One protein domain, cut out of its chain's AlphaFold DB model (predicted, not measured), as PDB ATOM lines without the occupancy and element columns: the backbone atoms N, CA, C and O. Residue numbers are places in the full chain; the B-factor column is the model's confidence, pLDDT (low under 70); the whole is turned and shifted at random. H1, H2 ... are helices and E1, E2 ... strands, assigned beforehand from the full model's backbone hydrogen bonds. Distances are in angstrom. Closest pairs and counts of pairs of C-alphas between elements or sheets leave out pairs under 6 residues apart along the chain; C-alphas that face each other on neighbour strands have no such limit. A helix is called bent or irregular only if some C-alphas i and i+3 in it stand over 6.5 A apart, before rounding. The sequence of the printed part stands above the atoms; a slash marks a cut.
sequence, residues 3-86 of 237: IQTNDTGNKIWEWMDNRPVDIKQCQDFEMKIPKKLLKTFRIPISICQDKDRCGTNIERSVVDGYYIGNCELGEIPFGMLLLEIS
ATOM      1  N   ILE A   3     187.768 238.920 254.217       82.25
ATOM      2  CA  ILE A   3     187.373 237.957 253.189       82.25
ATOM      3  C   ILE A   3     187.292 238.668 251.837       82.25
ATOM      4  O   ILE A   3     186.785 239.787 251.757       82.25
ATOM      5  N   GLN A   4     187.773 238.016 250.787       81.19
ATOM      6  CA  GLN A   4     187.675 238.457 249.399       81.19
ATOM      7  C   GLN A   4     187.185 237.310 248.528       81.19
ATOM      8  O   GLN A   4     187.336 236.143 248.884       81.19
ATOM      9  N   THR A   5     186.614 237.635 247.374       82.12
ATOM     10  CA  THR A   5     186.290 236.646 246.344       82.12
ATOM     11  C   THR A   5     187.371 236.710 245.278       82.12
ATOM     12  O   THR A   5     187.591 237.770 244.700       82.12
ATOM     13  N   ASN A   6     188.058 235.598 245.025       79.62
ATOM     14  CA  ASN A   6     189.073 235.537 243.978       79.62
ATOM     15  C   ASN A   6     188.447 235.390 242.576       79.62
ATOM     16  O   ASN A   6     187.242 235.175 242.438       79.62
ATOM     17  N   ASP A   7     189.282 235.413 241.535       78.12
ATOM     18  CA  ASP A   7     188.853 235.325 240.126       78.12
ATOM     19  C   ASP A   7     188.080 234.036 239.782       78.12
ATOM     20  O   ASP A   7     187.350 233.981 238.795       78.12
ATOM     21  N   THR A   8     188.210 232.993 240.608       80.69
ATOM     22  CA  THR A   8     187.479 231.721 240.467       80.69
ATOM     23  C   THR A   8     186.152 231.687 241.234       80.69
ATOM     24  O   THR A   8     185.506 230.645 241.290       80.69
ATOM     25  N   GLY A   9     185.741 232.800 241.851       79.31
ATOM     26  CA  GLY A   9     184.530 232.883 242.672       79.31
ATOM     27  C   GLY A   9     184.682 232.304 244.084       79.31
ATOM     28  O   GLY A   9     183.706 232.248 244.832       79.31
ATOM     29  N   ASN A  10     185.890 231.888 244.475       82.06
ATOM     30  CA  ASN A  10     186.152 231.308 245.787       82.06
ATOM     31  C   ASN A  10     186.418 232.400 246.821       82.06
ATOM     32  O   ASN A  10     187.198 233.325 246.588       82.06
ATOM     33  N   LYS A  11     185.808 232.247 247.997       84.19
ATOM     34  CA  LYS A  11     186.066 233.105 249.151       84.19
ATOM     35  C   LYS A  11     187.413 232.752 249.781       84.19
ATOM     36  O   LYS A  11     187.602 231.635 250.261       84.19
ATOM     37  N   ILE A  12     188.327 233.711 249.807       87.06
ATOM     38  CA  ILE A  12     189.664 233.604 250.390       87.06
ATOM     39  C   ILE A  12     189.845 234.641 251.493       87.06
ATOM     40  O   ILE A  12     189.186 235.679 251.503       87.06
ATOM     41  N   TRP A  13     190.739 234.362 252.435       88.88
ATOM     42  CA  TRP A  13     191.141 235.346 253.434       88.88
ATOM     43  C   TRP A  13     192.388 236.073 252.971       88.88
ATOM     44  O   TRP A  13     193.305 235.461 252.427       88.88
ATOM     45  N   GLU A  14     192.444 237.367 253.250       88.50
ATOM     46  CA  GLU A  14     193.602 238.201 252.974       88.50
ATOM     47  C   GLU A  14     194.084 238.917 254.233       88.50
ATOM     48  O   GLU A  14     193.317 239.385 255.093       88.50
ATOM     49  N   TRP A  15     195.405 239.004 254.333       86.38
ATOM     50  CA  TRP A  15     196.075 239.895 255.260       86.38
ATOM     51  C   TRP A  15     195.864 241.355 254.849       86.38
ATOM     52  O   TRP A  15     195.397 241.664 253.759       86.38
ATOM     53  N   MET A  16     196.224 242.284 255.733       79.88
ATOM     54  CA  MET A  16     196.027 243.722 255.487       79.88
ATOM     55  C   MET A  16     196.899 244.287 254.357       79.88
ATOM     56  O   MET A  16     196.664 245.404 253.923       79.88
ATOM     57  N   ASP A  17     197.890 243.533 253.881       83.06
ATOM     58  CA  ASP A  17     198.693 243.879 252.705       83.06
ATOM     59  C   ASP A  17     198.229 243.153 251.430       83.06
ATOM     60  O   ASP A  17     199.006 243.014 250.485       83.06
ATOM     61  N   ASN A  18     196.982 242.671 251.421       85.12
ATOM     62  CA  ASN A  18     196.333 241.947 250.324       85.12
ATOM     63  C   ASN A  18     197.014 240.623 249.941       85.12
ATOM     64  O   ASN A  18     196.735 240.053 248.889       85.12
ATOM     65  N   ARG A  19     197.928 240.097 250.770       88.00
ATOM     66  CA  ARG A  19     198.443 238.740 250.559       88.00
ATOM     67  C   ARG A  19     197.425 237.708 251.042       88.00
ATOM     68  O   ARG A  19     196.896 237.869 252.147       88.00
ATOM     69  N   PRO A  20     197.215 236.616 250.287       89.06
ATOM     70  CA  PRO A  20     196.326 235.551 250.715       89.06
ATOM     71  C   PRO A  20     196.847 234.898 251.997       89.06
ATOM     72  O   PRO A  20     198.052 234.706 252.194       89.06
ATOM     73  N   VAL A  21     195.917 234.563 252.879       90.31
ATOM     74  CA  VAL A  21     196.158 233.767 254.075       90.31
ATOM     75  C   VAL A  21     196.247 232.299 253.668       90.31
ATOM     76  O   VAL A  21     195.347 231.766 253.020       90.31
ATOM     77  N   ASP A  22     197.308 231.622 254.097       90.56
ATOM     78  CA  ASP A  22     197.380 230.166 254.025       90.56
ATOM     79  C   ASP A  22     196.620 229.566 255.213       90.56
ATOM     80  O   ASP A  22     197.176 229.369 256.294       90.56
ATOM     81  N   ILE A  23     195.328 229.295 255.017       88.12
ATOM     82  CA  ILE A  23     194.435 228.780 256.066       88.12
ATOM     83  C   ILE A  23     194.933 227.467 256.688       88.12
ATOM     84  O   ILE A  23     194.556 227.150 257.809       88.12
ATOM     85  N   LYS A  24     195.795 226.704 255.999       89.94
ATOM     86  CA  LYS A  24     196.364 225.454 256.527       89.94
ATOM     87  C   LYS A  24     197.250 225.695 257.751       89.94
ATOM     88  O   LYS A  24     197.501 224.769 258.519       89.94
ATOM     89  N   GLN A  25     197.720 226.931 257.919       92.25
ATOM     90  CA  GLN A  25     198.468 227.388 259.088       92.25
ATOM     91  C   GLN A  25     197.554 227.761 260.263       92.25
ATOM     92  O   GLN A  25     198.063 228.034 261.346       92.25
ATOM     93  N   CYS A  26     196.233 227.786 260.060       92.94
ATOM     94  CA  CYS A  26     195.248 227.998 261.109       92.94
ATOM     95  C   CYS A  26     194.838 226.644 261.695       92.94
ATOM     96  O   CYS A  26     194.166 225.852 261.036       92.94
ATOM     97  N   GLN A  27     195.277 226.367 262.919       91.75
ATOM     98  CA  GLN A  27     195.006 225.118 263.632       91.75
ATOM     99  C   GLN A  27     194.553 225.437 265.053       91.75
ATOM    100  O   GLN A  27     195.043 226.382 265.663       91.75
ATOM    101  N   ASP A  28     193.586 224.677 265.568       91.31
ATOM    102  CA  ASP A  28     193.042 224.856 266.919       91.31
ATOM    103  C   ASP A  28     192.686 226.317 267.236       91.31
ATOM    104  O   ASP A  28     193.050 226.853 268.283       91.31
ATOM    105  N   PHE A  29     191.990 226.981 266.310       92.94
ATOM    106  CA  PHE A  29     191.594 228.391 266.403       92.94
ATOM    107  C   PHE A  29     192.749 229.401 266.478       92.94
ATOM    108  O   PHE A  29     192.578 230.499 267.005       92.94
ATOM    109  N   GLU A  30     193.939 229.049 266.000       94.50
ATOM    110  CA  GLU A  30     195.126 229.890 266.095       94.50
ATOM    111  C   GLU A  30     195.913 229.910 264.796       94.50
ATOM    112  O   GLU A  30     196.102 228.886 264.148       94.50
ATOM    113  N   MET A  31     196.432 231.084 264.451       94.69
ATOM    114  CA  MET A  31     197.361 231.244 263.346       94.69
ATOM    115  C   MET A  31     198.371 232.343 263.655       94.69
ATOM    116  O   MET A  31     198.003 233.474 263.983       94.69
ATOM    117  N   LYS A  32     199.659 232.043 263.495       94.94
ATOM    118  CA  LYS A  32     200.723 233.032 263.678       94.94
ATOM    119  C   LYS A  32     200.693 234.080 262.564       94.94
ATOM    120  O   LYS A  32     200.594 233.747 261.384       94.94
ATOM    121  N   ILE A  33     200.819 235.355 262.924       92.62
ATOM    122  CA  ILE A  33     200.833 236.455 261.959       92.62
ATOM    123  C   ILE A  33     202.235 236.556 261.336       92.62
ATOM    124  O   ILE A  33     203.235 236.645 262.056       92.62
ATOM    125  N   PRO A  34     202.357 236.591 259.997       92.31
ATOM    126  CA  PRO A  34     203.646 236.765 259.339       92.31
ATOM    127  C   PRO A  34     204.416 237.999 259.838       92.31
ATOM    128  O   PRO A  34     203.942 239.127 259.705       92.31
ATOM    129  N   LYS A  35     205.666 237.819 260.295       91.06
ATOM    130  CA  LYS A  35     206.522 238.914 260.808       91.06
ATOM    131  C   LYS A  35     206.630 240.115 259.867       91.06
ATOM    132  O   LYS A  35     206.735 241.248 260.319       91.06
ATOM    133  N   LYS A  36     206.608 239.883 258.547       89.56
ATOM    134  CA  LYS A  36     206.650 240.961 257.544       89.56
ATOM    135  C   LYS A  36     205.461 241.922 257.675       89.56
ATOM    136  O   LYS A  36     205.659 243.108 257.454       89.56
ATOM    137  N   LEU A  37     204.282 241.420 258.056       87.62
ATOM    138  CA  LEU A  37     203.107 242.249 258.334       87.62
ATOM    139  C   LEU A  37     203.330 243.075 259.592       87.62
ATOM    140  O   LEU A  37     203.129 244.275 259.564       87.62
ATOM    141  N   LEU A  38     203.806 242.442 260.667       88.69
ATOM    142  CA  LEU A  38     203.959 243.070 261.983       88.69
ATOM    143  C   LEU A  38     204.958 244.236 261.999       88.69
ATOM    144  O   LEU A  38     204.806 245.153 262.798       88.69
ATOM    145  N   LYS A  39     205.943 244.257 261.090       86.19
ATOM    146  CA  LYS A  39     206.960 245.325 261.011       86.19
ATOM    147  C   LYS A  39     206.384 246.734 260.858       86.19
ATOM    148  O   LYS A  39     207.031 247.692 261.279       86.19
ATOM    149  N   THR A  40     205.216 246.870 260.235       82.06
ATOM    150  CA  THR A  40     204.550 248.167 260.048       82.06
ATOM    151  C   THR A  40     203.570 248.491 261.173       82.06
ATOM    152  O   THR A  40     203.048 249.600 261.206       82.06
ATOM    153  N   PHE A  41     203.321 247.559 262.101       82.75
ATOM    154  CA  PHE A  41     202.381 247.767 263.196       82.75
ATOM    155  C   PHE A  41     203.022 248.549 264.322       82.75
ATOM    156  O   PHE A  41     204.057 248.179 264.885       82.75
ATOM    157  N   ARG A  42     202.326 249.621 264.667       83.56
ATOM    158  CA  ARG A  42     202.635 250.491 265.777       83.56
ATOM    159  C   ARG A  42     201.395 250.636 266.629       83.56
ATOM    160  O   ARG A  42     200.315 250.914 266.116       83.56
ATOM    161  N   ILE A  43     201.564 250.400 267.919       80.00
ATOM    162  CA  ILE A  43     200.494 250.509 268.892       80.00
ATOM    163  C   ILE A  43     200.675 251.810 269.670       80.00
ATOM    164  O   ILE A  43     201.712 251.954 270.324       80.00
ATOM    165  N   PRO A  44     199.700 252.735 269.642       76.81
ATOM    166  CA  PRO A  44     199.649 253.831 270.598       76.81
ATOM    167  C   PRO A  44     199.183 253.287 271.957       76.81
ATOM    168  O   PRO A  44     198.088 252.744 272.073       76.81
ATOM    169  N   ILE A  45     200.027 253.401 272.982       73.62
ATOM    170  CA  ILE A  45     199.729 252.950 274.352       73.62
ATOM    171  C   ILE A  45     198.980 254.030 275.135       73.62
ATOM    172  O   ILE A  45     198.114 253.723 275.947       73.62
ATOM    173  N   SER A  46     199.304 255.295 274.864       68.81
ATOM    174  CA  SER A  46     198.594 256.454 275.393       68.81
ATOM    175  C   SER A  46     197.999 257.237 274.233       68.81
ATOM    176  O   SER A  46     198.691 257.599 273.281       68.81
ATOM    177  N   ILE A  47     196.695 257.472 274.320       63.38
ATOM    178  CA  ILE A  47     195.917 258.298 273.388       63.38
ATOM    179  C   ILE A  47     195.610 259.675 273.981       63.38
ATOM    180  O   ILE A  47     194.854 260.445 273.386       63.38
ATOM    181  N   CYS A  48     196.155 259.980 275.164       65.25
ATOM    182  CA  CYS A  48     195.960 261.283 275.769       65.25
ATOM    183  C   CYS A  48     196.601 262.356 274.888       65.25
ATOM    184  O   CYS A  48     197.795 262.332 274.608       65.25
ATOM    185  N   GLN A  49     195.778 263.299 274.438       61.94
ATOM    186  CA  GLN A  49     196.214 264.356 273.527       61.94
ATOM    187  C   GLN A  49     196.837 265.555 274.261       61.94
ATOM    188  O   GLN A  49     197.505 266.376 273.633       61.94
ATOM    189  N   ASP A  50     196.637 265.651 275.579       67.06
ATOM    190  CA  ASP A  50     197.206 266.693 276.434       67.06
ATOM    191  C   ASP A  50     198.597 266.268 276.929       67.06
ATOM    192  O   ASP A  50     198.739 265.544 277.919       67.06
ATOM    193  N   LYS A  51     199.634 266.713 276.212       64.69
ATOM    194  CA  LYS A  51     201.038 266.409 276.535       64.69
ATOM    195  C   LYS A  51     201.462 266.931 277.906       64.69
ATOM    196  O   LYS A  51     202.300 266.304 278.549       64.69
ATOM    197  N   ASP A  52     200.889 268.044 278.356       66.31
ATOM    198  CA  ASP A  52     201.265 268.672 279.624       66.31
ATOM    199  C   ASP A  52     200.702 267.885 280.816       66.31
ATOM    200  O   ASP A  52     201.311 267.853 281.886       66.31
ATOM    201  N   ARG A  53     199.566 267.198 280.630       63.75
ATOM    202  CA  ARG A  53     198.955 266.331 281.654       63.75
ATOM    203  C   ARG A  53     199.417 264.883 281.607       63.75
ATOM    204  O   ARG A  53     199.479 264.238 282.650       63.75
ATOM    205  N   CYS A  54     199.693 264.367 280.417       62.09
ATOM    206  CA  CYS A  54     199.882 262.936 280.196       62.09
ATOM    207  C   CYS A  54     201.290 262.556 279.740       62.09
ATOM    208  O   CYS A  54     201.560 261.376 279.532       62.09
ATOM    209  N   GLY A  55     202.189 263.529 279.582       63.19
ATOM    210  CA  GLY A  55     203.555 263.284 279.146       63.19
ATOM    211  C   GLY A  55     203.654 262.887 277.670       63.19
ATOM    212  O   GLY A  55     202.996 263.448 276.792       63.19
ATOM    213  N   THR A  56     204.562 261.956 277.377       57.44
ATOM    214  CA  THR A  56     204.926 261.557 276.008       57.44
ATOM    215  C   THR A  56     203.928 260.566 275.413       57.44
ATOM    216  O   THR A  56     203.605 259.563 276.038       57.44
ATOM    217  N   ASN A  57     203.532 260.763 274.150       66.69
ATOM    218  CA  ASN A  57     202.832 259.732 273.380       66.69
ATOM    219  C   ASN A  57     203.711 258.480 273.289       66.69
ATOM    220  O   ASN A  57     204.729 258.471 272.591       66.69
ATOM    221  N   ILE A  58     203.327 257.427 274.004       73.88
ATOM    222  CA  ILE A  58     204.035 256.154 273.967       73.88
ATOM    223  C   ILE A  58     203.507 255.342 272.800       73.88
ATOM    224  O   ILE A  58     202.349 254.933 272.782       73.88
ATOM    225  N   GLU A  59     204.393 255.057 271.855       80.88
ATOM    226  CA  GLU A  59     204.147 254.129 270.763       80.88
ATOM    227  C   GLU A  59     205.104 252.937 270.866       80.88
ATOM    228  O   GLU A  59     206.261 253.071 271.294       80.88
ATOM    229  N   ARG A  60     204.625 251.746 270.503       85.44
ATOM    230  CA  ARG A  60     205.415 250.513 270.532       85.44
ATOM    231  C   ARG A  60     205.286 249.745 269.228       85.44
ATOM    232  O   ARG A  60     204.191 249.586 268.697       85.44
ATOM    233  N   SER A  61     206.413 249.239 268.729       90.25
ATOM    234  CA  SER A  61     206.411 248.259 267.639       90.25
ATOM    235  C   SER A  61     205.821 246.941 268.114       90.25
ATOM    236  O   SER A  61     206.051 246.557 269.262       90.25
ATOM    237  N   VAL A  62     205.171 246.222 267.206       91.50
ATOM    238  CA  VAL A  62     204.780 244.824 267.410       91.50
ATOM    239  C   VAL A  62     205.916 243.902 266.959       91.50
ATOM    240  O   VAL A  62     206.472 244.083 265.874       91.50
ATOM    241  N   VAL A  63     206.286 242.928 267.794       92.62
ATOM    242  CA  VAL A  63     207.399 241.991 267.542       92.62
ATOM    243  C   VAL A  63     206.931 240.576 267.215       92.62
ATOM    244  O   VAL A  63     207.589 239.888 266.430       92.62
ATOM    245  N   ASP A  64     205.778 240.177 267.746       94.00
ATOM    246  CA  ASP A  64     205.110 238.919 267.430       94.00
ATOM    247  C   ASP A  64     203.588 239.088 267.511       94.00
ATOM    248  O   ASP A  64     203.079 240.082 268.038       94.00
ATOM    249  N   GLY A  65     202.842 238.149 266.940       93.38
ATOM    250  CA  GLY A  65     201.393 238.228 266.965       93.38
ATOM    251  C   GLY A  65     200.689 236.991 266.442       93.38
ATOM    252  O   GLY A  65     201.196 236.265 265.586       93.38
ATOM    253  N   TYR A  66     199.481 236.790 266.951       94.00
ATOM    254  CA  TYR A  66     198.633 235.641 266.675       94.00
ATOM    255  C   TYR A  66     197.223 236.116 266.346       94.00
ATOM    256  O   TYR A  66     196.681 237.003 267.001       94.00
ATOM    257  N   TYR A  67     196.626 235.516 265.327       92.75
ATOM    258  CA  TYR A  67     195.184 235.512 265.148       92.75
ATOM    259  C   TYR A  67     194.600 234.367 265.976       92.75
ATOM    260  O   TYR A  67     195.107 233.247 265.915       92.75
ATOM    261  N   ILE A  68     193.545 234.661 266.736       93.62
ATOM    262  CA  ILE A  68     192.810 233.695 267.551       93.62
ATOM    263  C   ILE A  68     191.330 233.781 267.164       93.62
ATOM    264  O   ILE A  68     190.682 234.793 267.428       93.62
ATOM    265  N   GLY A  69     190.793 232.752 266.511       91.81
ATOM    266  CA  GLY A  69     189.447 232.778 265.928       91.81
ATOM    267  C   GLY A  69     189.138 231.544 265.087       91.81
ATOM    268  O   GLY A  69     189.882 230.574 265.128       91.81
ATOM    269  N   ASN A  70     188.046 231.558 264.317       90.38
ATOM    270  CA  ASN A  70     187.709 230.431 263.432       90.38
ATOM    271  C   ASN A  70     188.836 230.146 262.422       90.38
ATOM    272  O   ASN A  70     189.585 231.047 262.059       90.38
ATOM    273  N   CYS A  71     188.916 228.903 261.947       89.81
ATOM    274  CA  CYS A  71     189.869 228.448 260.927       89.81
ATOM    275  C   CYS A  71     189.129 227.787 259.750       89.81
ATOM    276  O   CYS A  71     189.525 226.731 259.263       89.81
ATOM    277  N   GLU A  72     188.006 228.374 259.331       85.25
ATOM    278  CA  GLU A  72     187.099 227.775 258.349       85.25
ATOM    279  C   GLU A  72     187.169 228.515 257.012       85.25
ATOM    280  O   GLU A  72     186.939 229.723 256.929       85.25
ATOM    281  N   LEU A  73     187.485 227.775 255.945       77.62
ATOM    282  CA  LEU A  73     187.447 228.295 254.580       77.62
ATOM    283  C   LEU A  73     186.020 228.682 254.190       77.62
ATOM    284  O   LEU A  73     185.075 227.948 254.449       77.62
ATOM    285  N   GLY A  74     185.877 229.811 253.496       77.88
ATOM    286  CA  GLY A  74     184.585 230.289 253.002       77.88
ATOM    287  C   GLY A  74     183.742 231.058 254.023       77.88
ATOM    288  O   GLY A  74     182.865 231.828 253.615       77.88
ATOM    289  N   GLU A  75     184.057 230.929 255.311       81.44
ATOM    290  CA  GLU A  75     183.475 231.730 256.385       81.44
ATOM    291  C   GLU A  75     184.223 233.046 256.566       81.44
ATOM    292  O   GLU A  75     185.395 233.170 256.217       81.44
ATOM    293  N   ILE A  76     183.552 234.059 257.110       81.94
ATOM    294  CA  ILE A  76     184.220 235.317 257.467       81.94
ATOM    295  C   ILE A  76     185.227 235.084 258.608       81.94
ATOM    296  O   ILE A  76     184.941 234.292 259.510       81.94
ATOM    297  N   PRO A  77     186.393 235.759 258.616       86.31
ATOM    298  CA  PRO A  77     187.295 235.695 259.758       86.31
ATOM    299  C   PRO A  77     186.633 236.363 260.971       86.31
ATOM    300  O   PRO A  77     186.327 237.558 260.960       86.31
ATOM    301  N   PHE A  78     186.417 235.573 262.016       87.88
ATOM    302  CA  PHE A  78     185.772 235.932 263.269       87.88
ATOM    303  C   PHE A  78     186.668 235.525 264.441       87.88
ATOM    304  O   PHE A  78     186.688 234.379 264.912       87.88
ATOM    305  N   GLY A  79     187.433 236.507 264.906       89.69
ATOM    306  CA  GLY A  79     188.454 236.327 265.921       89.69
ATOM    307  C   GLY A  79     189.062 237.646 266.371       89.69
ATOM    308  O   GLY A  79     188.645 238.731 265.956       89.69
ATOM    309  N   MET A  80     190.073 237.534 267.216       90.56
ATOM    310  CA  MET A  80     190.851 238.643 267.753       90.56
ATOM    311  C   MET A  80     192.331 238.488 267.413       90.56
ATOM    312  O   MET A  80     192.781 237.413 267.012       90.56
ATOM    313  N   LEU A  81     193.088 239.575 267.562       90.69
ATOM    314  CA  LEU A  81     194.542 239.518 267.481       90.69
ATOM    315  C   LEU A  81     195.146 239.652 268.876       90.69
ATOM    316  O   LEU A  81     194.778 240.544 269.640       90.69
ATOM    317  N   LEU A  82     196.109 238.785 269.158       92.38
ATOM    318  CA  LEU A  82     197.017 238.873 270.288       92.38
ATOM    319  C   LEU A  82     198.348 239.415 269.770       92.38
ATOM    320  O   LEU A  82     198.963 238.779 268.915       92.38
ATOM    321  N   LEU A  83     198.784 240.578 270.255       92.38
ATOM    322  CA  LEU A  83     200.004 241.238 269.784       92.38
ATOM    323  C   LEU A  83     201.022 241.374 270.919       92.38
ATOM    324  O   LEU A  83     200.701 241.880 271.995       92.38
ATOM    325  N   GLU A  84     202.261 240.970 270.651       91.12
ATOM    326  CA  GLU A  84     203.401 241.199 271.536       91.12
ATOM    327  C   GLU A  84     204.105 242.492 271.125       91.12
ATOM    328  O   GLU A  84     204.500 242.666 269.968       91.12
ATOM    329  N   ILE A  85     204.281 243.410 272.072       89.94
ATOM    330  CA  ILE A  85     204.974 244.671 271.824       89.94
ATOM    331  C   ILE A  85     206.462 244.592 272.183       89.94
ATOM    332  O   ILE A  85     206.883 243.850 273.058       89.94
ATOM    333  N   SER A  86     207.260 245.427 271.522       88.56
ATOM    334  CA  SER A  86     208.732 245.462 271.611       88.56
ATOM    335  C   SER A  86     209.342 245.692 272.997       88.56
ATOM    336  O   SER A  86     210.524 245.412 273.180       88.56
TER     337      SER A  86
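What this domain is: This is residues 3 to 86 of the 237 residues of an uncharacterized protein of Caenorhabditis brenneri (UniProt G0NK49). A long, bent strand, E5, makes the backbone of the main sheet: E6 folds back along one side of it as a hairpin, and the short strands E3 and E4 pair with different stretches of its other side. A separate small hairpin, E1 and E2, lies towards one end of the model, and at the other end an arm of residues 45 to 58, with H2 in it, reaches far out. The printed part has 84 residues with six named strands and two short named helices, in the order E1 E2 E3 H1 E4 H2 E5 E6; the class is mixed, with under half of the residues in named elements. The main sheet is branched, its neighbour pairs antiparallel, and the sheet of E1 and E2 is antiparallel too. The whole is loose, with a radius of gyration of the C-alphas of 16.4 A and spans of 55 by 26 by 21 A.

How they stand to each other: Start with E1, residues 3 to 5, and E2, residues 11 to 14, an antiparallel hairpin at 130 degrees; N 4 and O 12 are 2.8 A apart, within hydrogen-bond range. Look next at E3, residues 30 to 32, which is apart from E2. H1, residues 35 to 38, only grazes the branched sheet; its Leu 38 and Val 62 of E5, residues 59 to 69, have the closest C-alphas of that pair, 5.8 A apart. E5 bends by 75 degrees at residue 63, and its pairing is staggered. E4, residues 42 to 44, is beside its residues 59 to 61, antiparallel, with N 43 and O 60 at 2.9 A. E3 is beside residues 66 to 68 on the same side, antiparallel at 144 degrees, with N 67 and O 31 at 2.8 A. On the other side find E6, residues 79 to 85, antiparallel at 149 degrees and a hairpin with E5; N 66 and O 82 are 2.8 A apart. H2, residues 51 to 54, is not on the sheet and is apart from E6. Both helices are too short for an O i to N i+4 pair; the one O i to N i+3 pair is within range in H1 but not in H2.

Where its parts are: Find C-alpha 3 at (187.373, 237.957, 253.189), where E1 begins. E5 runs 26.4 A, from C-alpha 59 at (204.147, 254.129, 270.763). E6 runs 19.4 A and ends at C-alpha 85, (204.974, 244.671, 271.824).

The domain as a whole: The outline is a rod, and its farthest C-alphas, those of Thr 8 and Asp 52, are 55.6 A apart. The printed part has no cut. The link from E2 to E3, 15 residues, is long. Residues 46 to 57 have pLDDT under 70.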